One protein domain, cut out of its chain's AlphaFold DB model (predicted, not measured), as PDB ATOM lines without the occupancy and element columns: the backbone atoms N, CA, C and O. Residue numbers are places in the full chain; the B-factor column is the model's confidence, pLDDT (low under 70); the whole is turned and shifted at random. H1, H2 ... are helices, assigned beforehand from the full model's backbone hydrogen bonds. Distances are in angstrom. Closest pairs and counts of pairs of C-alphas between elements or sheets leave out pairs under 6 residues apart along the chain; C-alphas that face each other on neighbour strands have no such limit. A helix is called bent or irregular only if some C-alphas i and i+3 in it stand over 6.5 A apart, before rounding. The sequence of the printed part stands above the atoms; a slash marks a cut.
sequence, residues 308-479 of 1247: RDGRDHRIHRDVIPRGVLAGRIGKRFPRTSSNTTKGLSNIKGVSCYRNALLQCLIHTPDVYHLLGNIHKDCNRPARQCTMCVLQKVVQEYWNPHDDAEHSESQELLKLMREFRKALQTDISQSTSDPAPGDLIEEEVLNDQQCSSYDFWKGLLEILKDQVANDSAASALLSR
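Overview. This is residues 308 to 479 of the 1247 residues of an uncharacterized protein of Pseudocercospora fijiensis (strain CIRAD86) (UniProt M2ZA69). A helical hairpin of H3 and H4, running opposite ways side by side, makes the core, and shorter helices surround it: H2 packs on H3, H5 packs on the last part of H4, and H6 packs on H5. H7 sits beside H2, and the long first stretch, residues 308 to 351, winds round the outside without a named helix. The printed part has 172 residues with seven named helices, H1 to H7 in order, and no named strand; the class is all helix, though under half of the residues, 83, are in named elements. The whole is compact, with a radius of gyration of the C-alphas of 15.2 A, and rounded, spanning 41 by 38 by 32 A.

Along the chain. In the first stretch, residues 311 to 312 pair antiparallel with residues 317 to 318. H1, residues 352 to 362, begins at C-alpha 352 (-20.480, -16.447, 18.274) and is 14.9 A long. H2 is residues 365 to 373. H3, residues 386 to 398, is 18.4 A long. H4, residues 408 to 427, is the longest at 28.9 A and ends at C-alpha 427 (-30.329, -0.543, 27.859). H5, residues 438 to 446, is irregular: C-alphas 439 and 442 are 7.7 A apart. H6, residues 454 to 465, is 16.8 A long. H7, residues 471 to 479, ends at C-alpha 479 (-10.138, -3.992, 40.780).

Arrangement. H3, the hub, touches H2, H4 and H6. H3 and H4 form a helical hairpin at a shallow tilt of 14 degrees, closest at the C-alphas of Thr 386 and Ala 422, 4.8 A. H2 touches H3 at a steep tilt of 54 degrees, closest at C-alphas 371 and 391, 6.2 A. H3 and H6 only just touch, only at their ends, with 3 pairs of C-alphas within 8 A; the closest are Met 387 and Leu 463, 6.1 A. H5 touches residues 420 to 427 of H4, closest at C-alphas 444 and 424, 5.8 A, and touches H6 about perpendicular at 73 degrees, closest at C-alphas 439 and 458, 5.3 A. H2 and H7 only just touch, with 3 pairs within 8 A, closest at C-alphas 370 and 476, 7.0 A. H1 touches no helix but is near H2, H3 and H6. Every O i to N i+4 pair is within hydrogen-bond range in H1, H2, H3, H6 and H7, against 15 of 16 in H4 and 3 of 5 in H5.

Size, cuts and confidence. The farthest C-alphas, Ala 404 and Asp 433, are 46.5 A apart. The printed part has no cut; the link from H2 to H3 is long. The mean pLDDT of the printed part is 84.8, with residues 347 to 350, 402 to 408, 431 to 433 and 449 under 70.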
ATOM      1  N   ARG A 308     -32.275 -12.189  46.871       86.50
ATOM      2  CA  ARG A 308     -31.712 -11.744  48.155       86.50
ATOM      3  C   ARG A 308     -30.767 -12.791  48.721       86.50
ATOM      4  O   ARG A 308     -31.046 -13.984  48.586       86.50
ATOM      5  N   ASP A 309     -29.677 -12.350  49.337       83.38
ATOM      6  CA  ASP A 309     -28.611 -13.191  49.884       83.38
ATOM      7  C   ASP A 309     -28.040 -14.176  48.828       83.38
ATOM      8  O   ASP A 309     -27.615 -15.285  49.142       83.38
ATOM      9  N   GLY A 310     -28.055 -13.791  47.540       84.00
ATOM     10  CA  GLY A 310     -27.597 -14.619  46.411       84.00
ATOM     11  C   GLY A 310     -28.647 -15.548  45.773       84.00
ATOM     12  O   GLY A 310     -28.407 -16.068  44.677       84.00
ATOM     13  N   ARG A 311     -29.817 -15.727  46.401       85.56
ATOM     14  CA  ARG A 311     -30.896 -16.646  45.981       85.56
ATOM     15  C   ARG A 311     -32.052 -15.910  45.304       85.56
ATOM     16  O   ARG A 311     -32.459 -14.858  45.787       85.56
ATOM     17  N   ASP A 312     -32.609 -16.461  44.223       83.44
ATOM     18  CA  ASP A 312     -33.888 -16.004  43.652       83.44
ATOM     19  C   ASP A 312     -35.042 -16.659  44.424       83.44
ATOM     20  O   ASP A 312     -35.203 -17.881  44.422       83.44
ATOM     21  N   HIS A 313     -35.845 -15.840  45.103       80.38
ATOM     22  CA  HIS A 313     -36.913 -16.304  45.995       80.38
ATOM     23  C   HIS A 313     -38.215 -16.656  45.262       80.38
ATOM     24  O   HIS A 313     -39.157 -17.102  45.907       80.38
ATOM     25  N   ARG A 314     -38.286 -16.502  43.929       76.88
ATOM     26  CA  ARG A 314     -39.417 -16.989  43.109       76.88
ATOM     27  C   ARG A 314     -39.269 -18.437  42.656       76.88
ATOM     28  O   ARG A 314     -40.271 -19.074  42.361       76.88
ATOM     29  N   ILE A 315     -38.032 -18.916  42.551       75.94
ATOM     30  CA  ILE A 315     -37.687 -20.285  42.129       75.94
ATOM     31  C   ILE A 315     -36.879 -21.035  43.201       75.94
ATOM     32  O   ILE A 315     -36.385 -22.127  42.951       75.94
ATOM     33  N   HIS A 316     -36.701 -20.418  44.376       79.62
ATOM     34  CA  HIS A 316     -35.918 -20.894  45.526       79.62
ATOM     35  C   HIS A 316     -34.493 -21.394  45.196       79.62
ATOM     36  O   HIS A 316     -33.890 -22.134  45.975       79.62
ATOM     37  N   ARG A 317     -33.929 -20.943  44.068       79.81
ATOM     38  CA  ARG A 317     -32.663 -21.410  43.486       79.81
ATOM     39  C   ARG A 317     -31.551 -20.391  43.729       79.81
ATOM     40  O   ARG A 317     -31.758 -19.183  43.590       79.81
ATOM     41  N   ASP A 318     -30.363 -20.872  44.085       83.75
ATOM     42  CA  ASP A 318     -29.177 -20.015  44.175       83.75
ATOM     43  C   ASP A 318     -28.785 -19.555  42.768       83.75
ATOM     44  O   ASP A 318     -28.590 -20.380  41.879       83.75
ATOM     45  N   VAL A 319     -28.700 -18.240  42.571       84.62
ATOM     46  CA  VAL A 319     -28.325 -17.625  41.286       84.62
ATOM     47  C   VAL A 319     -26.837 -17.298  41.248       84.62
ATOM     48  O   VAL A 319     -26.237 -17.277  40.183       84.62
ATOM     49  N   ILE A 320     -26.245 -17.017  42.407       89.50
ATOM     50  CA  ILE A 320     -24.862 -16.562  42.526       89.50
ATOM     51  C   ILE A 320     -23.862 -17.743  42.489       89.50
ATOM     52  O   ILE A 320     -24.162 -18.789  43.074       89.50
ATOM     53  N   PRO A 321     -22.674 -17.592  41.861       89.06
ATOM     54  CA  PRO A 321     -21.622 -18.611  41.856       89.06
ATOM     55  C   PRO A 321     -21.283 -19.153  43.255       89.06
ATOM     56  O   PRO A 321     -20.800 -18.433  44.132       89.06
ATOM     57  N   ARG A 322     -21.544 -20.447  43.475       83.19
ATOM     58  CA  ARG A 322     -21.342 -21.111  44.778       83.19
ATOM     59  C   ARG A 322     -19.859 -21.317  45.118       83.19
ATOM     60  O   ARG A 322     -19.020 -21.495  44.237       83.19
ATOM     61  N   GLY A 323     -19.555 -21.364  46.421       81.50
ATOM     62  CA  GLY A 323     -18.226 -21.701  46.962       81.50
ATOM     63  C   GLY A 323     -17.215 -20.547  47.023       81.50
ATOM     64  O   GLY A 323     -16.063 -20.769  47.386       81.50
ATOM     65  N   VAL A 324     -17.635 -19.331  46.673       84.19
ATOM     66  CA  VAL A 324     -16.804 -18.119  46.638       84.19
ATOM     67  C   VAL A 324     -16.571 -17.541  48.040       84.19
ATOM     68  O   VAL A 324     -17.453 -17.583  48.897       84.19
ATOM     69  N   LEU A 325     -15.375 -16.989  48.278       75.12
ATOM     70  CA  LEU A 325     -15.010 -16.355  49.549       75.12
ATOM     71  C   LEU A 325     -15.372 -14.864  49.555       75.12
ATOM     72  O   LEU A 325     -15.025 -14.124  48.634       75.12
ATOM     73  N   ALA A 326     -16.034 -14.416  50.626       76.88
ATOM     74  CA  ALA A 326     -16.518 -13.044  50.767       76.88
ATOM     75  C   ALA A 326     -15.386 -12.000  50.655       76.88
ATOM     76  O   ALA A 326     -14.402 -12.062  51.388       76.88
ATOM     77  N   GLY A 327     -15.539 -11.038  49.741       70.69
ATOM     78  CA  GLY A 327     -14.604  -9.929  49.503       70.69
ATOM     79  C   GLY A 327     -13.311 -10.302  48.766       70.69
ATOM     80  O   GLY A 327     -12.530  -9.414  48.424       70.69
ATOM     81  N   ARG A 328     -13.072 -11.593  48.492       70.88
ATOM     82  CA  ARG A 328     -11.852 -12.080  47.845       70.88
ATOM     83  C   ARG A 328     -12.135 -12.577  46.429       70.88
ATOM     84  O   ARG A 328     -12.829 -13.572  46.248       70.88
ATOM     85  N   ILE A 329     -11.516 -11.923  45.449       80.00
ATOM     86  CA  ILE A 329     -11.321 -12.482  44.108       80.00
ATOM     87  C   ILE A 329     -10.212 -13.545  44.212       80.00
ATOM     88  O   ILE A 329      -9.278 -13.408  45.011       80.00
ATOM     89  N   GLY A 330     -10.378 -14.670  43.518       75.56
ATOM     90  CA  GLY A 330      -9.579 -15.872  43.740       75.56
ATOM     91  C   GLY A 330      -9.040 -16.470  42.448       75.56
ATOM     92  O   GLY A 330      -9.809 -16.980  41.642       75.56
ATOM     93  N   LYS A 331      -7.710 -16.553  42.344       82.25
ATOM     94  CA  LYS A 331      -6.949 -17.107  41.204       82.25
ATOM     95  C   LYS A 331      -7.149 -18.621  40.946       82.25
ATOM     96  O   LYS A 331      -6.345 -19.240  40.259       82.25
ATOM     97  N   ARG A 332      -8.159 -19.263  41.555       83.44
ATOM     98  CA  ARG A 332      -8.521 -20.689  41.398       83.44
ATOM     99  C   ARG A 332     -10.008 -20.897  41.653       83.44
ATOM    100  O   ARG A 332     -10.541 -20.365  42.627       83.44
ATOM    101  N   PHE A 333     -10.665 -21.730  40.849       84.81
ATOM    102  CA  PHE A 333     -12.071 -22.080  41.063       84.81
ATOM    103  C   PHE A 333     -12.296 -22.783  42.415       84.81
ATOM    104  O   PHE A 333     -11.457 -23.587  42.838       84.81
ATOM    105  N   PRO A 334     -13.443 -22.558  43.082       84.75
ATOM    106  CA  PRO A 334     -13.878 -23.418  44.173       84.75
ATOM    107  C   PRO A 334     -14.334 -24.788  43.637       84.75
ATOM    108  O   PRO A 334     -14.346 -25.045  42.431       84.75
ATOM    109  N   ARG A 335     -14.738 -25.692  44.539       83.69
ATOM    110  CA  ARG A 335     -15.393 -26.944  44.131       83.69
ATOM    111  C   ARG A 335     -16.771 -26.636  43.546       83.69
ATOM    112  O   ARG A 335     -17.591 -26.015  44.215       83.69
ATOM    113  N   THR A 336     -17.004 -27.121  42.333       87.38
ATOM    114  CA  THR A 336     -18.263 -27.019  41.586       87.38
ATOM    115  C   THR A 336     -18.761 -28.423  41.221       87.38
ATOM    116  O   THR A 336     -17.958 -29.358  41.267       87.38
ATOM    117  N   SER A 337     -20.051 -28.620  40.904       84.56
ATOM    118  CA  SER A 337     -20.559 -29.979  40.602       84.56
ATOM    119  C   SER A 337     -20.062 -30.533  39.262       84.56
ATOM    120  O   SER A 337     -19.874 -31.742  39.157       84.56
ATOM    121  N   SER A 338     -19.743 -29.671  38.288       85.31
ATOM    122  CA  SER A 338     -19.004 -30.046  37.077       85.31
ATOM    123  C   SER A 338     -17.686 -29.275  36.929       85.31
ATOM    124  O   SER A 338     -17.544 -28.131  37.373       85.31
ATOM    125  N   ASN A 339     -16.711 -29.915  36.281       83.94
ATOM    126  CA  ASN A 339     -15.483 -29.313  35.761       83.94
ATOM    127  C   ASN A 339     -15.299 -29.539  34.245       83.94
ATOM    128  O   ASN A 339     -14.225 -29.250  33.720       83.94
ATOM    129  N   THR A 340     -16.316 -30.050  33.544       83.62
ATOM    130  CA  THR A 340     -16.297 -30.237  32.087       83.62
ATOM    131  C   THR A 340     -16.616 -28.928  31.369       83.62
ATOM    132  O   THR A 340     -17.608 -28.281  31.705       83.62
ATOM    133  N   THR A 341     -15.833 -28.575  30.351       87.00
ATOM    134  CA  THR A 341     -16.193 -27.539  29.368       87.00
ATOM    135  C   THR A 341     -17.519 -27.894  28.683       87.00
ATOM    136  O   THR A 341     -17.778 -29.071  28.421       87.00
ATOM    137  N   LYS A 342     -18.352 -26.894  28.385       87.25
ATOM    138  CA  LYS A 342     -19.658 -27.039  27.721       87.25
ATOM    139  C   LYS A 342     -19.797 -26.002  26.614       87.25
ATOM    140  O   LYS A 342     -19.338 -24.875  26.764       87.25
ATOM    141  N   GLY A 343     -20.453 -26.345  25.514       84.38
ATOM    142  CA  GLY A 343     -20.737 -25.373  24.461       84.38
ATOM    143  C   GLY A 343     -21.814 -24.346  24.849       84.38
ATOM    144  O   GLY A 343     -22.672 -24.614  25.694       84.38
ATOM    145  N   LEU A 344     -21.784 -23.175  24.211       87.62
ATOM    146  CA  LEU A 344     -22.810 -22.135  24.285       87.62
ATOM    147  C   LEU A 344     -23.482 -21.975  22.915       87.62
ATOM    148  O   LEU A 344     -22.912 -21.410  21.984       87.62
ATOM    149  N   SER A 345     -24.730 -22.436  22.809       79.75
ATOM    150  CA  SER A 345     -25.513 -22.381  21.570       79.75
ATOM    151  C   SER A 345     -25.699 -20.959  21.031       79.75
ATOM    152  O   SER A 345     -26.092 -20.043  21.764       79.75
ATOM    153  N   ASN A 346     -25.564 -20.794  19.715       77.75
ATOM    154  CA  ASN A 346     -26.011 -19.589  19.028       77.75
ATOM    155  C   ASN A 346     -27.549 -19.449  19.077       77.75
ATOM    156  O   ASN A 346     -28.292 -20.395  18.823       77.75
ATOM    157  N   ILE A 347     -28.051 -18.249  19.400       68.44
ATOM    158  CA  ILE A 347     -29.500 -18.011  19.607       68.44
ATOM    159  C   ILE A 347     -30.220 -17.646  18.296       68.44
ATOM    160  O   ILE A 347     -31.415 -17.904  18.149       68.44
ATOM    161  N   LYS A 348     -29.496 -16.999  17.372       58.06
ATOM    162  CA  LYS A 348     -29.976 -16.484  16.073       58.06
ATOM    163  C   LYS A 348     -28.888 -16.531  14.972       58.06
ATOM    164  O   LYS A 348     -28.937 -15.734  14.046       58.06
ATOM    165  N   GLY A 349     -27.858 -17.371  15.119       52.88
ATOM    166  CA  GLY A 349     -26.712 -17.419  14.185       52.88
ATOM    167  C   GLY A 349     -25.820 -16.165  14.160       52.88
ATOM    168  O   GLY A 349     -25.040 -15.993  13.236       52.88
ATOM    169  N   VAL A 350     -25.958 -15.267  15.145       66.00
ATOM    170  CA  VAL A 350     -25.270 -13.958  15.213       66.00
ATOM    171  C   VAL A 350     -24.731 -13.676  16.618       66.00
ATOM    172  O   VAL A 350     -24.858 -12.577  17.146       66.00
ATOM    173  N   SER A 351     -24.238 -14.704  17.308       80.62
ATOM    174  CA  SER A 351     -23.806 -14.574  18.706       80.62
ATOM    175  C   SER A 351     -22.507 -15.291  19.055       80.62
ATOM    176  O   SER A 351     -22.142 -15.306  20.226       80.62
ATOM    177  N   CYS A 352     -21.773 -15.803  18.066       82.88
ATOM    178  CA  CYS A 352     -20.480 -16.447  18.274       82.88
ATOM    179  C   CYS A 352     -19.468 -15.503  18.945       82.88
ATOM    180  O   CYS A 352     -18.863 -15.905  19.930       82.88
ATOM    181  N   TYR A 353     -19.363 -14.233  18.523       85.19
ATOM    182  CA  TYR A 353     -18.431 -13.251  19.114       85.19
ATOM    183  C   TYR A 353     -18.630 -13.114  20.639       85.19
ATOM    184  O   TYR A 353     -17.695 -13.309  21.421       85.19
ATOM    185  N   ARG A 354     -19.876 -12.907  21.094       88.56
ATOM    186  CA  ARG A 354     -20.191 -12.819  22.528       88.56
ATOM    187  C   ARG A 354     -20.155 -14.166  23.238       88.56
ATOM    188  O   ARG A 354     -19.782 -14.208  24.405       88.56
ATOM    189  N   ASN A 355     -20.534 -15.261  22.577       90.25
ATOM    190  CA  ASN A 355     -20.475 -16.595  23.168       90.25
ATOM    191  C   ASN A 355     -19.011 -16.990  23.419       90.25
ATOM    192  O   ASN A 355     -18.707 -17.487  24.498       90.25
ATOM    193  N   ALA A 356     -18.099 -16.694  22.490       90.44
ATOM    194  CA  ALA A 356     -16.666 -16.923  22.634       90.44
ATOM    195  C   ALA A 356     -16.044 -16.038  23.727       90.44
ATOM    196  O   ALA A 356     -15.360 -16.559  24.609       90.44
ATOM    197  N   LEU A 357     -16.350 -14.730  23.758       92.81
ATOM    198  CA  LEU A 357     -15.947 -13.863  24.875       92.81
ATOM    199  C   LEU A 357     -16.420 -14.439  26.219       92.81
ATOM    200  O   LEU A 357     -15.637 -14.554  27.162       92.81
ATOM    201  N   LEU A 358     -17.693 -14.838  26.303       94.06
ATOM    202  CA  LEU A 358     -18.262 -15.408  27.520       94.06
ATOM    203  C   LEU A 358     -17.589 -16.728  27.907       94.06
ATOM    204  O   LEU A 358     -17.315 -16.891  29.088       94.06
ATOM    205  N   GLN A 359     -17.245 -17.624  26.975       91.81
ATOM    206  CA  GLN A 359     -16.465 -18.834  27.287       91.81
ATOM    207  C   GLN A 359     -15.124 -18.474  27.955       91.81
ATOM    208  O   GLN A 359     -14.829 -18.976  29.040       91.81
ATOM    209  N   CYS A 360     -14.344 -17.549  27.384       93.75
ATOM    210  CA  CYS A 360     -13.070 -17.111  27.971       93.75
ATOM    211  C   CYS A 360     -13.249 -16.461  29.360       93.75
ATOM    212  O   CYS A 360     -12.486 -16.743  30.290       93.75
ATOM    213  N   LEU A 361     -14.295 -15.647  29.543       94.56
ATOM    214  CA  LEU A 361     -14.609 -15.019  30.830       94.56
ATOM    215  C   LEU A 361     -15.077 -16.037  31.885       94.56
ATOM    216  O   LEU A 361     -14.575 -16.016  33.006       94.56
ATOM    217  N   ILE A 362     -15.990 -16.962  31.568       93.62
ATOM    218  CA  ILE A 362     -16.504 -17.941  32.549       93.62
ATOM    219  C   ILE A 362     -15.495 -19.052  32.874       93.62
ATOM    220  O   ILE A 362     -15.601 -19.666  33.937       93.62
ATOM    221  N   HIS A 363     -14.498 -19.277  32.012       92.44
ATOM    222  CA  HIS A 363     -13.310 -20.091  32.298       92.44
ATOM    223  C   HIS A 363     -12.257 -19.376  33.158       92.44
ATOM    224  O   HIS A 363     -11.328 -20.021  33.647       92.44
ATOM    225  N   THR A 364     -12.412 -18.078  33.421       93.19
ATOM    226  CA  THR A 364     -11.504 -17.324  34.288       93.19
ATOM    227  C   THR A 364     -11.980 -17.386  35.752       93.19
ATOM    228  O   THR A 364     -13.083 -16.926  36.064       93.19
ATOM    229  N   PRO A 365     -11.187 -17.940  36.697       90.12
ATOM    230  CA  PRO A 365     -11.637 -18.154  38.076       90.12
ATOM    231  C   PRO A 365     -11.914 -16.839  38.811       90.12
ATOM    232  O   PRO A 365     -12.828 -16.759  39.630       90.12
ATOM    233  N   ASP A 366     -11.170 -15.790  38.486       92.50
ATOM    234  CA  ASP A 366     -11.335 -14.459  39.055       92.50
ATOM    235  C   ASP A 366     -12.697 -13.851  38.710       92.50
ATOM    236  O   ASP A 366     -13.362 -13.311  39.592       92.50
ATOM    237  N   VAL A 367     -13.186 -14.056  37.481       94.31
ATOM    238  CA  VAL A 367     -14.544 -13.669  37.062       94.31
ATOM    239  C   VAL A 367     -15.597 -14.466  37.841       94.31
ATOM    240  O   VAL A 367     -16.580 -13.893  38.311       94.31
ATOM    241  N   TYR A 368     -15.371 -15.765  38.076       93.31
ATOM    242  CA  TYR A 368     -16.251 -16.596  38.909       93.31
ATOM    243  C   TYR A 368     -16.330 -16.079  40.362       93.31
ATOM    244  O   TYR A 368     -17.426 -15.961  40.917       93.31
ATOM    245  N   HIS A 369     -15.199 -15.723  40.991       91.31
ATOM    246  CA  HIS A 369     -15.184 -15.164  42.356       91.31
ATOM    247  C   HIS A 369     -15.677 -13.715  42.433       91.31
ATOM    248  O   HIS A 369     -16.269 -13.335  43.443       91.31
ATOM    249  N   LEU A 370     -15.480 -12.910  41.390       93.81
ATOM    250  CA  LEU A 370     -16.058 -11.573  41.271       93.81
ATOM    251  C   LEU A 370     -17.588 -11.659  41.239       93.81
ATOM    252  O   LEU A 370     -18.256 -11.114  42.119       93.81
ATOM    253  N   LEU A 371     -18.140 -12.417  40.285       94.38
ATOM    254  CA  LEU A 371     -19.581 -12.639  40.141       94.38
ATOM    255  C   LEU A 371     -20.187 -13.337  41.367       94.38
ATOM    256  O   LEU A 371     -21.352 -13.109  41.679       94.38
ATOM    257  N   GLY A 372     -19.406 -14.142  42.095       91.44
ATOM    258  CA  GLY A 372     -19.789 -14.713  43.387       91.44
ATOM    259  C   GLY A 372     -19.842 -13.714  44.553       91.44
ATOM    260  O   GLY A 372     -20.477 -13.975  45.578       91.44
ATOM    261  N   ASN A 373     -19.179 -12.563  44.421       91.25
ATOM    262  CA  ASN A 373     -19.064 -11.564  45.477       91.25
ATOM    263  C   ASN A 373     -20.009 -10.371  45.332       91.25
ATOM    264  O   ASN A 373     -20.488  -9.883  46.360       91.25
ATOM    265  N   ILE A 374     -20.277  -9.933  44.103       92.88
ATOM    266  CA  ILE A 374     -21.039  -8.714  43.798       92.88
ATOM    267  C   ILE A 374     -22.539  -8.974  43.596       92.88
ATOM    268  O   ILE A 374     -22.968 -10.102  43.343       92.88
ATOM    269  N   HIS A 375     -23.350  -7.911  43.688       92.50
ATOM    270  CA  HIS A 375     -24.765  -7.915  43.287       92.50
ATOM    271  C   HIS A 375     -25.585  -9.056  43.942       92.50
ATOM    272  O   HIS A 375     -26.268  -9.844  43.281       92.50
ATOM    273  N   LYS A 376     -25.460  -9.215  45.266       89.56
ATOM    274  CA  LYS A 376     -26.099 -10.306  46.036       89.56
ATOM    275  C   LYS A 376     -27.613 -10.141  46.184       89.56
ATOM    276  O   LYS A 376     -28.333 -11.138  46.081       89.56
ATOM    277  N   ASP A 377     -28.063  -8.900  46.339       90.12
ATOM    278  CA  ASP A 377     -29.467  -8.503  46.450       90.12
ATOM    279  C   ASP A 377     -29.893  -7.748  45.184       90.12
ATOM    280  O   ASP A 377     -29.158  -6.894  44.695       90.12
ATOM    281  N   CYS A 378     -31.070  -8.061  44.631       90.56
ATOM    282  CA  CYS A 378     -31.612  -7.379  43.454       90.56
ATOM    283  C   CYS A 378     -33.153  -7.361  43.455       90.56
ATOM    284  O   CYS A 378     -33.823  -8.356  43.752       90.56
ATOM    285  N   ASN A 379     -33.731  -6.192  43.167       88.88
ATOM    286  CA  ASN A 379     -35.178  -5.945  43.148       88.88
ATOM    287  C   ASN A 379     -35.798  -6.169  41.750       88.88
ATOM    288  O   ASN A 379     -36.979  -6.521  41.649       88.88
ATOM    289  N   ARG A 380     -34.998  -6.047  40.680       88.88
ATOM    290  CA  ARG A 380     -35.349  -6.489  39.324       88.88
ATOM    291  C   ARG A 380     -35.551  -8.020  39.338       88.88
ATOM    292  O   ARG A 380     -34.876  -8.724  40.091       88.88
ATOM    293  N   PRO A 381     -36.491  -8.594  38.564       85.62
ATOM    294  CA  PRO A 381     -36.557 -10.046  38.396       85.62
ATOM    295  C   PRO A 381     -35.239 -10.567  37.807       85.62
ATOM    296  O   PRO A 381     -34.738  -9.978  36.857       85.62
ATOM    297  N   ALA A 382     -34.709 -11.698  38.284       81.44
ATOM    298  CA  ALA A 382     -33.376 -12.186  37.891       81.44
ATOM    299  C   ALA A 382     -33.229 -12.608  36.407       81.44
ATOM    300  O   ALA A 382     -32.181 -13.107  36.019       81.44
ATOM    301  N   ARG A 383     -34.281 -12.433  35.593       83.19
ATOM    302  CA  ARG A 383     -34.343 -12.601  34.125       83.19
ATOM    303  C   ARG A 383     -34.382 -11.265  33.348       83.19
ATOM    304  O   ARG A 383     -34.666 -11.253  32.156       83.19
ATOM    305  N   GLN A 384     -34.247 -10.148  34.063       89.81
ATOM    306  CA  GLN A 384     -34.403  -8.748  33.626       89.81
ATOM    307  C   GLN A 384     -33.311  -7.864  34.264       89.81
ATOM    308  O   GLN A 384     -33.544  -6.714  34.621       89.81
ATOM    309  N   CYS A 385     -32.143  -8.454  34.508       92.25
ATOM    310  CA  CYS A 385     -30.955  -7.787  35.023       92.25
ATOM    311  C   CYS A 385     -29.741  -8.603  34.571       92.25
ATOM    312  O   CYS A 385     -29.638  -9.791  34.893       92.25
ATOM    313  N   THR A 386     -28.872  -7.985  33.778       95.19
ATOM    314  CA  THR A 386     -27.754  -8.626  33.075       95.19
ATOM    315  C   THR A 386     -26.811  -9.341  34.037       95.19
ATOM    316  O   THR A 386     -26.559 -10.531  33.853       95.19
ATOM    317  N   MET A 387     -26.398  -8.684  35.124       95.00
ATOM    318  CA  MET A 387     -25.588  -9.278  36.191       95.00
ATOM    319  C   MET A 387     -26.250 -10.528  36.799       95.00
ATOM    320  O   MET A 387     -25.602 -11.563  36.957       95.00
ATOM    321  N   CYS A 388     -27.558 -10.475  37.082       94.19
ATOM    322  CA  CYS A 388     -28.299 -11.626  37.605       94.19
ATOM    323  C   CYS A 388     -28.348 -12.806  36.622       94.19
ATOM    324  O   CYS A 388     -28.206 -13.948  37.061       94.19
ATOM    325  N   VAL A 389     -28.543 -12.574  35.318       94.25
ATOM    326  CA  VAL A 389     -28.556 -13.684  34.348       94.25
ATOM    327  C   VAL A 389     -27.147 -14.207  34.073       94.25
ATOM    328  O   VAL A 389     -26.975 -15.417  33.986       94.25
ATOM    329  N   LEU A 390     -26.129 -13.346  34.013       95.75
ATOM    330  CA  LEU A 390     -24.734 -13.770  33.876       95.75
ATOM    331  C   LEU A 390     -24.316 -14.683  35.040       95.75
ATOM    332  O   LEU A 390     -23.727 -15.740  34.823       95.75
ATOM    333  N   GLN A 391     -24.720 -14.334  36.265       95.00
ATOM    334  CA  GLN A 391     -24.570 -15.196  37.438       95.00
ATOM    335  C   GLN A 391     -25.295 -16.545  37.259       95.00
ATOM    336  O   GLN A 391     -24.670 -17.577  37.502       95.00
ATOM    337  N   LYS A 392     -26.544 -16.577  36.748       92.50
ATOM    338  CA  LYS A 392     -27.229 -17.847  36.412       92.50
ATOM    339  C   LYS A 392     -26.459 -18.677  35.381       92.50
ATOM    340  O   LYS A 392     -26.351 -19.882  35.569       92.50
ATOM    341  N   VAL A 393     -25.950 -18.064  34.307       92.94
ATOM    342  CA  VAL A 393     -25.197 -18.760  33.248       92.94
ATOM    343  C   VAL A 393     -23.951 -19.418  33.839       92.94
ATOM    344  O   VAL A 393     -23.767 -20.618  33.673       92.94
ATOM    345  N   VAL A 394     -23.147 -18.677  34.610       93.94
ATOM    346  CA  VAL A 394     -21.958 -19.213  35.303       93.94
ATOM    347  C   VAL A 394     -22.324 -20.319  36.297       93.94
ATOM    348  O   VAL A 394     -21.612 -21.321  36.408       93.94
ATOM    349  N   GLN A 395     -23.437 -20.152  37.015       91.19
ATOM    350  CA  GLN A 395     -23.909 -21.116  38.000       91.19
ATOM    351  C   GLN A 395     -24.423 -22.408  37.342       91.19
ATOM    352  O   GLN A 395     -24.055 -23.468  37.822       91.19
ATOM    353  N   GLU A 396     -25.180 -22.366  36.240       90.44
ATOM    354  CA  GLU A 396     -25.622 -23.561  35.489       90.44
ATOM    355  C   GLU A 396     -24.461 -24.255  34.760       90.44
ATOM    356  O   GLU A 396     -24.355 -25.482  34.738       90.44
ATOM    357  N   TYR A 397     -23.551 -23.470  34.176       92.00
ATOM    358  CA  TYR A 397     -22.422 -24.001  33.420       92.00
ATOM    359  C   TYR A 397     -21.526 -24.865  34.316       92.00
ATOM    360  O   TYR A 397     -21.284 -26.033  34.010       92.00
ATOM    361  N   TRP A 398     -21.077 -24.330  35.456       91.50
ATOM    362  CA  TRP A 398     -20.170 -25.050  36.357       91.50
ATOM    363  C   TRP A 398     -20.869 -25.856  37.452       91.50
ATOM    364  O   TRP A 398     -20.282 -26.807  37.968       91.50
ATOM    365  N   ASN A 399     -22.102 -25.505  37.815       88.75
ATOM    366  CA  ASN A 399     -22.897 -26.227  38.805       88.75
ATOM    367  C   ASN A 399     -24.272 -26.622  38.233       88.75
ATOM    368  O   ASN A 399     -25.294 -26.122  38.727       88.75
ATOM    369  N   PRO A 400     -24.308 -27.496  37.206       85.50
ATOM    370  CA  PRO A 400     -25.561 -27.987  36.649       85.50
ATOM    371  C   PRO A 400     -26.424 -28.656  37.717       85.50
ATOM    372  O   PRO A 400     -25.923 -29.144  38.738       85.50
ATOM    373  N   HIS A 401     -27.727 -28.658  37.468       74.88
ATOM    374  CA  HIS A 401     -28.712 -29.337  38.300       74.88
ATOM    375  C   HIS A 401     -29.038 -30.742  37.780       74.88
ATOM    376  O   HIS A 401     -29.178 -30.945  36.578       74.88
ATOM    377  N   ASP A 402     -29.254 -31.688  38.698       62.09
ATOM    378  CA  ASP A 402     -29.620 -33.087  38.408       62.09
ATOM    379  C   ASP A 402     -31.100 -33.256  37.951       62.09
ATOM    380  O   ASP A 402     -31.701 -34.322  38.111       62.09
ATOM    381  N   ASP A 403     -31.718 -32.197  37.415       58.25
ATOM    382  CA  ASP A 403     -33.152 -32.102  37.104       58.25
ATOM    383  C   ASP A 403     -33.482 -32.826  35.777       58.25
ATOM    384  O   ASP A 403     -33.501 -32.236  34.696       58.25
ATOM    385  N   ALA A 404     -33.757 -34.131  35.872       48.06
ATOM    386  CA  ALA A 404     -33.817 -35.107  34.770       48.06
ATOM    387  C   ALA A 404     -34.858 -34.888  33.638       48.06
ATOM    388  O   ALA A 404     -35.006 -35.759  32.780       48.06
ATOM    389  N   GLU A 405     -35.583 -33.765  33.602       53.53
ATOM    390  CA  GLU A 405     -36.527 -33.434  32.519       53.53
ATOM    391  C   GLU A 405     -35.871 -32.742  31.309       53.53
ATOM    392  O   GLU A 405     -36.429 -32.782  30.213       53.53
ATOM    393  N   HIS A 406     -34.712 -32.098  31.483       59.66
ATOM    394  CA  HIS A 406     -34.075 -31.271  30.449       59.66
ATOM    395  C   HIS A 406     -32.586 -31.608  30.309       59.66
ATOM    396  O   HIS A 406     -31.906 -31.871  31.298       59.66
ATOM    397  N   SER A 407     -32.044 -31.570  29.086       67.12
ATOM    398  CA  SER A 407     -30.592 -31.694  28.894       67.12
ATOM    399  C   SER A 407     -29.886 -30.365  29.177       67.12
ATOM    400  O   SER A 407     -30.416 -29.295  28.869       67.12
ATOM    401  N   GLU A 408     -28.667 -30.416  29.725       67.12
ATOM    402  CA  GLU A 408     -27.917 -29.216  30.139       67.12
ATOM    403  C   GLU A 408     -27.796 -28.162  29.020       67.12
ATOM    404  O   GLU A 408     -27.934 -26.961  29.257       67.12
ATOM    405  N   SER A 409     -27.605 -28.611  27.774       70.56
ATOM    406  CA  SER A 409     -27.527 -27.759  26.583       70.56
ATOM    407  C   SER A 409     -28.811 -26.954  26.335       70.56
ATOM    408  O   SER A 409     -28.744 -25.816  25.872       70.56
ATOM    409  N   GLN A 410     -29.986 -27.512  26.652       79.19
ATOM    410  CA  GLN A 410     -31.266 -26.814  26.504       79.19
ATOM    411  C   GLN A 410     -31.441 -25.723  27.565       79.19
ATOM    412  O   GLN A 410     -31.934 -24.639  27.238       79.19
ATOM    413  N   GLU A 411     -31.009 -25.972  28.806       84.62
ATOM    414  CA  GLU A 411     -31.089 -24.974  29.877       84.62
ATOM    415  C   GLU A 411     -30.074 -23.842  29.672       84.62
ATOM    416  O   GLU A 411     -30.445 -22.674  29.781       84.62
ATOM    417  N   LEU A 412     -28.842 -24.143  29.244       87.62
ATOM    418  CA  LEU A 412     -27.871 -23.114  28.851       87.62
ATOM    419  C   LEU A 412     -28.397 -22.251  27.690       87.62
ATOM    420  O   LEU A 412     -28.400 -21.024  27.791       87.62
ATOM    421  N   LEU A 413     -28.948 -22.853  26.630       86.75
ATOM    422  CA  LEU A 413     -29.596 -22.119  25.533       86.75
ATOM    423  C   LEU A 413     -30.800 -21.275  26.014       86.75
ATOM    424  O   LEU A 413     -31.054 -20.187  25.488       86.75
ATOM    425  N   LYS A 414     -31.539 -21.724  27.035       88.88
ATOM    426  CA  LYS A 414     -32.611 -20.953  27.690       88.88
ATOM    427  C   LYS A 414     -32.067 -19.775  28.504       88.88
ATOM    428  O   LYS A 414     -32.590 -18.670  28.355       88.88
ATOM    429  N   LEU A 415     -31.002 -19.955  29.282       90.19
ATOM    430  CA  LEU A 415     -30.363 -18.879  30.047       90.19
ATOM    431  C   LEU A 415     -29.705 -17.835  29.138       90.19
ATOM    432  O   LEU A 415     -29.878 -16.643  29.368       90.19
ATOM    433  N   MET A 416     -29.068 -18.244  28.042       91.31
ATOM    434  CA  MET A 416     -28.514 -17.319  27.043       91.31
ATOM    435  C   MET A 416     -29.616 -16.481  26.358       91.31
ATOM    436  O   MET A 416     -29.426 -15.293  26.081       91.31
ATOM    437  N   ARG A 417     -30.826 -17.038  26.173       90.25
ATOM    438  CA  ARG A 417     -32.022 -16.272  25.752       90.25
ATOM    439  C   ARG A 417     -32.552 -15.325  26.836       90.25
ATOM    440  O   ARG A 417     -33.136 -14.303  26.477       90.25
ATOM    441  N   GLU A 418     -32.403 -15.639  28.126       92.00
ATOM    442  CA  GLU A 418     -32.671 -14.673  29.206       92.00
ATOM    443  C   GLU A 418     -31.605 -13.567  29.229       92.00
ATOM    444  O   GLU A 418     -31.959 -12.409  29.420       92.00
ATOM    445  N   PHE A 419     -30.334 -13.883  28.956       92.81
ATOM    446  CA  PHE A 419     -29.218 -12.933  29.012       92.81
ATOM    447  C   PHE A 419     -29.386 -11.812  27.982       92.81
ATOM    448  O   PHE A 419     -29.375 -10.638  28.344       92.81
ATOM    449  N   ARG A 420     -29.705 -12.157  26.724       90.25
ATOM    450  CA  ARG A 420     -30.058 -11.154  25.702       90.25
ATOM    451  C   ARG A 420     -31.250 -10.282  26.109       90.25
ATOM    452  O   ARG A 420     -31.237  -9.084  25.863       90.25
ATOM    453  N   LYS A 421     -32.282 -10.861  26.732       90.81
ATOM    454  CA  LYS A 421     -33.465 -10.104  27.183       90.81
ATOM    455  C   LYS A 421     -33.164  -9.203  28.376       90.81
ATOM    456  O   LYS A 421     -33.813  -8.173  28.522       90.81
ATOM    457  N   ALA A 422     -32.212  -9.585  29.223       92.88
ATOM    458  CA  ALA A 422     -31.740  -8.756  30.317       92.88
ATOM    459  C   ALA A 422     -30.969  -7.541  29.785       92.88
ATOM    460  O   ALA A 422     -31.362  -6.430  30.115       92.88
ATOM    461  N   LEU A 423     -30.021  -7.739  28.857       92.25
ATOM    462  CA  LEU A 423     -29.334  -6.651  28.147       92.25
ATOM    463  C   LEU A 423     -30.338  -5.688  27.486       92.25
ATOM    464  O   LEU A 423     -30.295  -4.487  27.730       92.25
ATOM    465  N   GLN A 424     -31.318  -6.224  26.742       90.19
ATOM    466  CA  GLN A 424     -32.409  -5.432  26.149       90.19
ATOM    467  C   GLN A 424     -33.222  -4.654  27.193       90.19
ATOM    468  O   GLN A 424     -33.683  -3.554  26.919       90.19
ATOM    469  N   THR A 425     -33.429  -5.225  28.384       90.56
ATOM    470  CA  THR A 425     -34.171  -4.559  29.463       90.56
ATOM    471  C   THR A 425     -33.348  -3.442  30.095       90.56
ATOM    472  O   THR A 425     -33.915  -2.409  30.420       90.56
ATOM    473  N   ASP A 426     -32.045  -3.651  30.282       89.81
ATOM    474  CA  ASP A 426     -31.169  -2.706  30.967       89.81
ATOM    475  C   ASP A 426     -30.885  -1.470  30.096       89.81
ATOM    476  O   ASP A 426     -31.099  -0.356  30.568       89.81
ATOM    477  N   ILE A 427     -30.542  -1.653  28.812       88.81
ATOM    478  CA  ILE A 427     -30.329  -0.543  27.859       88.81
ATOM    479  C   ILE A 427     -31.623   0.266  27.680       88.81
ATOM    480  O   ILE A 427     -31.650   1.468  27.934       88.81
ATOM    481  N   SER A 428     -32.751  -0.390  27.367       85.75
ATOM    482  CA  SER A 428     -34.049   0.291  27.182       85.75
ATOM    483  C   SER A 428     -34.681   0.861  28.467       85.75
ATOM    484  O   SER A 428     -35.822   1.327  28.420       85.75
ATOM    485  N   GLN A 429     -34.004   0.793  29.619       82.19
ATOM    486  CA  GLN A 429     -34.439   1.405  30.885       82.19
ATOM    487  C   GLN A 429     -33.417   2.387  31.470       82.19
ATOM    488  O   GLN A 429     -33.650   2.903  32.565       82.19
ATOM    489  N   SER A 430     -32.320   2.669  30.763       76.75
ATOM    490  CA  SER A 430     -31.394   3.722  31.165       76.75
ATOM    491  C   SER A 430     -32.052   5.106  31.114       76.75
ATOM    492  O   SER A 430     -32.951   5.369  30.312       76.75
ATOM    493  N   THR A 431     -31.580   6.001  31.981       69.19
ATOM    494  CA  THR A 431     -31.925   7.430  31.975       69.19
ATOM    495  C   THR A 431     -30.696   8.326  32.181       69.19
ATOM    496  O   THR A 431     -30.852   9.476  32.591       69.19
ATOM    497  N   SER A 432     -29.483   7.798  31.983       67.88
ATOM    498  CA  SER A 432     -28.248   8.592  31.935       67.88
ATOM    499  C   SER A 432     -27.902   8.978  30.495       67.88
ATOM    500  O   SER A 432     -28.459   8.426  29.550       67.88
ATOM    501  N   ASP A 433     -26.992   9.939  30.353       63.94
ATOM    502  CA  ASP A 433     -26.484  10.452  29.080       63.94
ATOM    503  C   ASP A 433     -24.945  10.548  29.192       63.94
ATOM    504  O   ASP A 433     -24.467  11.362  29.995       63.94
ATOM    505  N   PRO A 434     -24.162   9.686  28.507       72.25
ATOM    506  CA  PRO A 434     -24.600   8.514  27.734       72.25
ATOM    507  C   PRO A 434     -25.242   7.422  28.612       72.25
ATOM    508  O   PRO A 434     -25.157   7.449  29.848       72.25
ATOM    509  N   ALA A 435     -25.895   6.446  27.984       73.56
ATOM    510  CA  ALA A 435     -26.486   5.297  28.657       73.56
ATOM    511  C   ALA A 435     -25.515   4.089  28.700       73.56
ATOM    512  O   ALA A 435     -24.663   3.925  27.825       73.56
ATOM    513  N   PRO A 436     -25.574   3.230  29.743       81.12
ATOM    514  CA  PRO A 436     -24.633   2.121  29.874       81.12
ATOM    515  C   PRO A 436     -24.915   1.058  28.810       81.12
ATOM    516  O   PRO A 436     -26.006   0.482  28.786       81.12
ATOM    517  N   GLY A 437     -23.926   0.762  27.967       79.38
ATOM    518  CA  GLY A 437     -24.082  -0.165  26.854       79.38
ATOM    519  C   GLY A 437     -24.552   0.470  25.544       79.38
ATOM    520  O   GLY A 437     -24.966  -0.278  24.661       79.38
ATOM    521  N   ASP A 438     -24.454   1.793  25.366       82.38
ATOM    522  CA  ASP A 438     -24.735   2.457  24.077       82.38
ATOM    523  C   ASP A 438     -23.895   1.860  22.932       82.38
ATOM    524  O   ASP A 438     -24.418   1.580  21.853       82.38
ATOM    525  N   LEU A 439     -22.627   1.514  23.210       82.12
ATOM    526  CA  LEU A 439     -21.721   0.787  22.300       82.12
ATOM    527  C   LEU A 439     -22.281  -0.556  21.788       82.12
ATOM    528  O   LEU A 439     -21.762  -1.124  20.826       82.12
ATOM    529  N   ILE A 440     -23.314  -1.094  22.441       87.00
ATOM    530  CA  ILE A 440     -23.966  -2.356  22.091       87.00
ATOM    531  C   ILE A 440     -25.481  -2.205  21.886       87.00
ATOM    532  O   ILE A 440     -26.158  -3.224  21.738       87.00
ATOM    533  N   GLU A 441     -26.041  -0.988  21.827       85.12
ATOM    534  CA  GLU A 441     -27.484  -0.795  21.611       85.12
ATOM    535  C   GLU A 441     -27.927  -1.437  20.285       85.12
ATOM    536  O   GLU A 441     -28.885  -2.217  20.256       85.12
ATOM    537  N   GLU A 442     -27.197  -1.196  19.191       80.31
ATOM    538  CA  GLU A 442     -27.540  -1.769  17.882       80.31
ATOM    539  C   GLU A 442     -27.389  -3.299  17.846       80.31
ATOM    540  O   GLU A 442     -28.201  -3.992  17.225       80.31
ATOM    541  N   GLU A 443     -26.416  -3.862  18.569       82.62
ATOM    542  CA  GLU A 443     -26.330  -5.312  18.766       82.62
ATOM    543  C   GLU A 443     -27.595  -5.802  19.467       82.62
ATOM    544  O   GLU A 443     -28.353  -6.618  18.936       82.62
ATOM    545  N   VAL A 444     -27.832  -5.288  20.671       81.31
ATOM    546  CA  VAL A 444     -28.782  -5.823  21.640       81.31
ATOM    547  C   VAL A 444     -30.229  -5.615  21.188       81.31
ATOM    548  O   VAL A 444     -31.046  -6.533  21.332       81.31
ATOM    549  N   LEU A 445     -30.552  -4.457  20.607       80.81
ATOM    550  CA  LEU A 445     -31.898  -4.111  20.149       80.81
ATOM    551  C   LEU A 445     -32.157  -4.513  18.687       80.81
ATOM    552  O   LEU A 445     -33.226  -5.066  18.402       80.81
ATOM    553  N   ASN A 446     -31.207  -4.286  17.770       74.81
ATOM    554  CA  ASN A 446     -31.444  -4.426  16.323       74.81
ATOM    555  C   ASN A 446     -31.014  -5.784  15.722       74.81
ATOM    556  O   ASN A 446     -31.321  -6.042  14.557       74.81
ATOM    557  N   ASP A 447     -30.388  -6.678  16.504       71.00
ATOM    558  CA  ASP A 447     -29.711  -7.900  16.016       71.00
ATOM    559  C   ASP A 447     -28.564  -7.600  15.017       71.00
ATOM    560  O   ASP A 447     -28.275  -8.402  14.117       71.00
ATOM    561  N   GLN A 448     -27.912  -6.442  15.176       70.81
ATOM    562  CA  GLN A 448     -26.650  -6.129  14.508       70.81
ATOM    563  C   GLN A 448     -25.513  -6.971  15.109       70.81
ATOM    564  O   GLN A 448     -25.645  -7.534  16.196       70.81
ATOM    565  N   GLN A 449     -24.397  -7.087  14.396       67.69
ATOM    566  CA  GLN A 449     -23.163  -7.618  14.973       67.69
ATOM    567  C   GLN A 449     -22.340  -6.448  15.526       67.69
ATOM    568  O   GLN A 449     -22.434  -5.340  15.014       67.69
ATOM    569  N   CYS A 450     -21.535  -6.695  16.552       75.75
ATOM    570  CA  CYS A 450     -20.432  -5.827  16.962       75.75
ATOM    571  C   CYS A 450     -19.197  -6.707  17.199       75.75
ATOM    572  O   CYS A 450     -19.279  -7.934  17.046       75.75
ATOM    573  N   SER A 451     -18.050  -6.117  17.536       80.81
ATOM    574  CA  SER A 451     -16.882  -6.926  17.870       80.81
ATOM    575  C   SER A 451     -17.023  -7.575  19.249       80.81
ATOM    576  O   SER A 451     -17.778  -7.126  20.116       80.81
ATOM    577  N   SER A 452     -16.213  -8.601  19.505       86.50
ATOM    578  CA  SER A 452     -16.080  -9.184  20.845       86.50
ATOM    579  C   SER A 452     -15.590  -8.178  21.905       86.50
ATOM    580  O   SER A 452     -15.779  -8.440  23.091       86.50
ATOM    581  N   TYR A 453     -14.968  -7.053  21.516       87.12
ATOM    582  CA  TYR A 453     -14.427  -6.054  22.450       87.12
ATOM    583  C   TYR A 453     -15.398  -4.896  22.695       87.12
ATOM    584  O   TYR A 453     -15.537  -4.460  23.832       87.12
ATOM    585  N   ASP A 454     -16.161  -4.474  21.688       86.81
ATOM    586  CA  ASP A 454     -17.262  -3.516  21.878       86.81
ATOM    587  C   ASP A 454     -18.349  -4.163  22.742       86.81
ATOM    588  O   ASP A 454     -18.848  -3.560  23.694       86.81
ATOM    589  N   PHE A 455     -18.623  -5.457  22.496       91.12
ATOM    590  CA  PHE A 455     -19.463  -6.266  23.376       91.12
ATOM    591  C   PHE A 455     -18.918  -6.333  24.809       91.12
ATOM    592  O   PHE A 455     -19.699  -6.318  25.759       91.12
ATOM    593  N   TRP A 456     -17.594  -6.379  24.983       93.25
ATOM    594  CA  TRP A 456     -16.960  -6.332  26.300       93.25
ATOM    595  C   TRP A 456     -17.110  -4.961  26.978       93.25
ATOM    596  O   TRP A 456     -17.563  -4.923  28.123       93.25
ATOM    597  N   LYS A 457     -16.808  -3.849  26.284       91.44
ATOM    598  CA  LYS A 457     -16.951  -2.481  26.821       91.44
ATOM    599  C   LYS A 457     -18.396  -2.212  27.262       91.44
ATOM    600  O   LYS A 457     -18.632  -1.956  28.444       91.44
ATOM    601  N   GLY A 458     -19.366  -2.398  26.363       92.19
ATOM    602  CA  GLY A 458     -20.784  -2.166  26.657       92.19
ATOM    603  C   GLY A 458     -21.367  -3.117  27.712       92.19
ATOM    604  O   GLY A 458     -22.203  -2.712  28.522       92.19
ATOM    605  N   LEU A 459     -20.895  -4.370  27.787       94.62
ATOM    606  CA  LEU A 459     -21.248  -5.258  28.897       94.62
ATOM    607  C   LEU A 459     -20.695  -4.722  30.225       94.62
ATOM    608  O   LEU A 459     -21.437  -4.663  31.204       94.62
ATOM    609  N   LEU A 460     -19.419  -4.327  30.282       94.31
ATOM    610  CA  LEU A 460     -18.798  -3.838  31.513       94.31
ATOM    611  C   LEU A 460     -19.448  -2.540  32.015       94.31
ATOM    612  O   LEU A 460     -19.608  -2.389  33.225       94.31
ATOM    613  N   GLU A 461     -19.883  -1.648  31.125       93.06
ATOM    614  CA  GLU A 461     -20.687  -0.463  31.462       93.06
ATOM    615  C   GLU A 461     -21.996  -0.835  32.174       93.06
ATOM    616  O   GLU A 461     -22.255  -0.357  33.282       93.06
ATOM    617  N   ILE A 462     -22.787  -1.751  31.599       94.12
ATOM    618  CA  ILE A 462     -24.032  -2.249  32.213       94.12
ATOM    619  C   ILE A 462     -23.746  -2.918  33.567       94.12
ATOM    620  O   ILE A 462     -24.491  -2.727  34.532       94.12
ATOM    621  N   LEU A 463     -22.659  -3.689  33.677       94.56
ATOM    622  CA  LEU A 463     -22.267  -4.316  34.943       94.56
ATOM    623  C   LEU A 463     -21.815  -3.282  35.993       94.56
ATOM    624  O   LEU A 463     -22.072  -3.509  37.177       94.56
ATOM    625  N   LYS A 464     -21.196  -2.163  35.581       93.31
ATOM    626  CA  LYS A 464     -20.802  -1.035  36.447       93.31
ATOM    627  C   LYS A 464     -22.017  -0.257  36.963       93.31
ATOM    628  O   LYS A 464     -22.105  -0.059  38.174       93.31
ATOM    629  N   ASP A 465     -22.984   0.095  36.110       92.19
ATOM    630  CA  ASP A 465     -24.261   0.704  36.540       92.19
ATOM    631  C   ASP A 465     -24.967  -0.162  37.596       92.19
ATOM    632  O   ASP A 465     -25.302   0.298  38.693       92.19
ATOM    633  N   GLN A 466     -25.083  -1.467  37.324       91.44
ATOM    634  CA  GLN A 466     -25.761  -2.429  38.198       91.44
ATOM    635  C   GLN A 466     -25.086  -2.664  39.561       91.44
ATOM    636  O   GLN A 466     -25.638  -3.399  40.392       91.44
ATOM    637  N   VAL A 467     -23.928  -2.042  39.813       92.50
ATOM    638  CA  VAL A 467     -23.255  -2.000  41.120       92.50
ATOM    639  C   VAL A 467     -22.886  -0.584  41.587       92.50
ATOM    640  O   VAL A 467     -22.299  -0.454  42.656       92.50
ATOM    641  N   ALA A 468     -23.259   0.484  40.874       90.19
ATOM    642  CA  ALA A 468     -22.845   1.859  41.196       90.19
ATOM    643  C   ALA A 468     -23.262   2.323  42.610       90.19
ATOM    644  O   ALA A 468     -22.571   3.119  43.241       90.19
ATOM    645  N   ASN A 469     -24.367   1.778  43.134       89.06
ATOM    646  CA  ASN A 469     -24.875   2.050  44.487       89.06
ATOM    647  C   ASN A 469     -24.291   1.124  45.581       89.06
ATOM    648  O   ASN A 469     -24.615   1.285  46.757       89.06
ATOM    649  N   ASP A 470     -23.444   0.156  45.220       91.31
ATOM    650  CA  ASP A 470     -22.715  -0.735  46.131       91.31
ATOM    651  C   ASP A 470     -21.212  -0.479  45.951       91.31
ATOM    652  O   ASP A 470     -20.554  -1.052  45.083       91.31
ATOM    653  N   SER A 471     -20.654   0.408  46.778       91.69
ATOM    654  CA  SER A 471     -19.250   0.823  46.669       91.69
ATOM    655  C   SER A 471     -18.251  -0.322  46.865       91.69
ATOM    656  O   SER A 471     -17.144  -0.251  46.332       91.69
ATOM    657  N   ALA A 472     -18.625  -1.401  47.563       90.25
ATOM    658  CA  ALA A 472     -17.780  -2.582  47.706       90.25
ATOM    659  C   ALA A 472     -17.801  -3.443  46.433       90.25
ATOM    660  O   ALA A 472     -16.753  -3.917  45.994       90.25
ATOM    661  N   ALA A 473     -18.968  -3.617  45.809       91.19
ATOM    662  CA  ALA A 473     -19.084  -4.305  44.526       91.19
ATOM    663  C   ALA A 473     -18.454  -3.511  43.371       91.19
ATOM    664  O   ALA A 473     -17.743  -4.099  42.559       91.19
ATOM    665  N   SER A 474     -18.656  -2.193  43.340       93.44
ATOM    666  CA  SER A 474     -18.006  -1.273  42.403       93.44
ATOM    667  C   SER A 474     -16.480  -1.341  42.529       93.44
ATOM    668  O   SER A 474     -15.800  -1.647  41.552       93.44
ATOM    669  N   ALA A 475     -15.928  -1.225  43.745       91.62
ATOM    670  CA  ALA A 475     -14.485  -1.357  43.966       91.62
ATOM    671  C   ALA A 475     -13.925  -2.736  43.564       91.62
ATOM    672  O   ALA A 475     -12.811  -2.813  43.049       91.62
ATOM    673  N   LEU A 476     -14.676  -3.829  43.758       91.44
ATOM    674  CA  LEU A 476     -14.274  -5.162  43.287       91.44
ATOM    675  C   LEU A 476     -14.291  -5.273  41.756       91.44
ATOM    676  O   LEU A 476     -13.376  -5.870  41.195       91.44
ATOM    677  N   LEU A 477     -15.288  -4.693  41.086       92.88
ATOM    678  CA  LEU A 477     -15.394  -4.678  39.624       92.88
ATOM    679  C   LEU A 477     -14.286  -3.816  38.992       92.88
ATOM    680  O   LEU A 477     -13.609  -4.262  38.068       92.88
ATOM    681  N   SER A 478     -14.011  -2.644  39.568       91.75
ATOM    682  CA  SER A 478     -12.881  -1.788  39.192       91.75
ATOM    683  C   SER A 478     -11.519  -2.420  39.482       91.75
ATOM    684  O   SER A 478     -10.575  -2.225  38.718       91.75
ATOM    685  N   ARG A 479     -11.370  -3.212  40.553       89.44
ATOM    686  CA  ARG A 479     -10.138  -3.992  40.780       89.44
ATOM    687  C   ARG A 479     -10.018  -5.173  39.811       89.44
ATOM    688  O   ARG A 479      -8.905  -5.576  39.492       89.44
TER     689      ARG A 479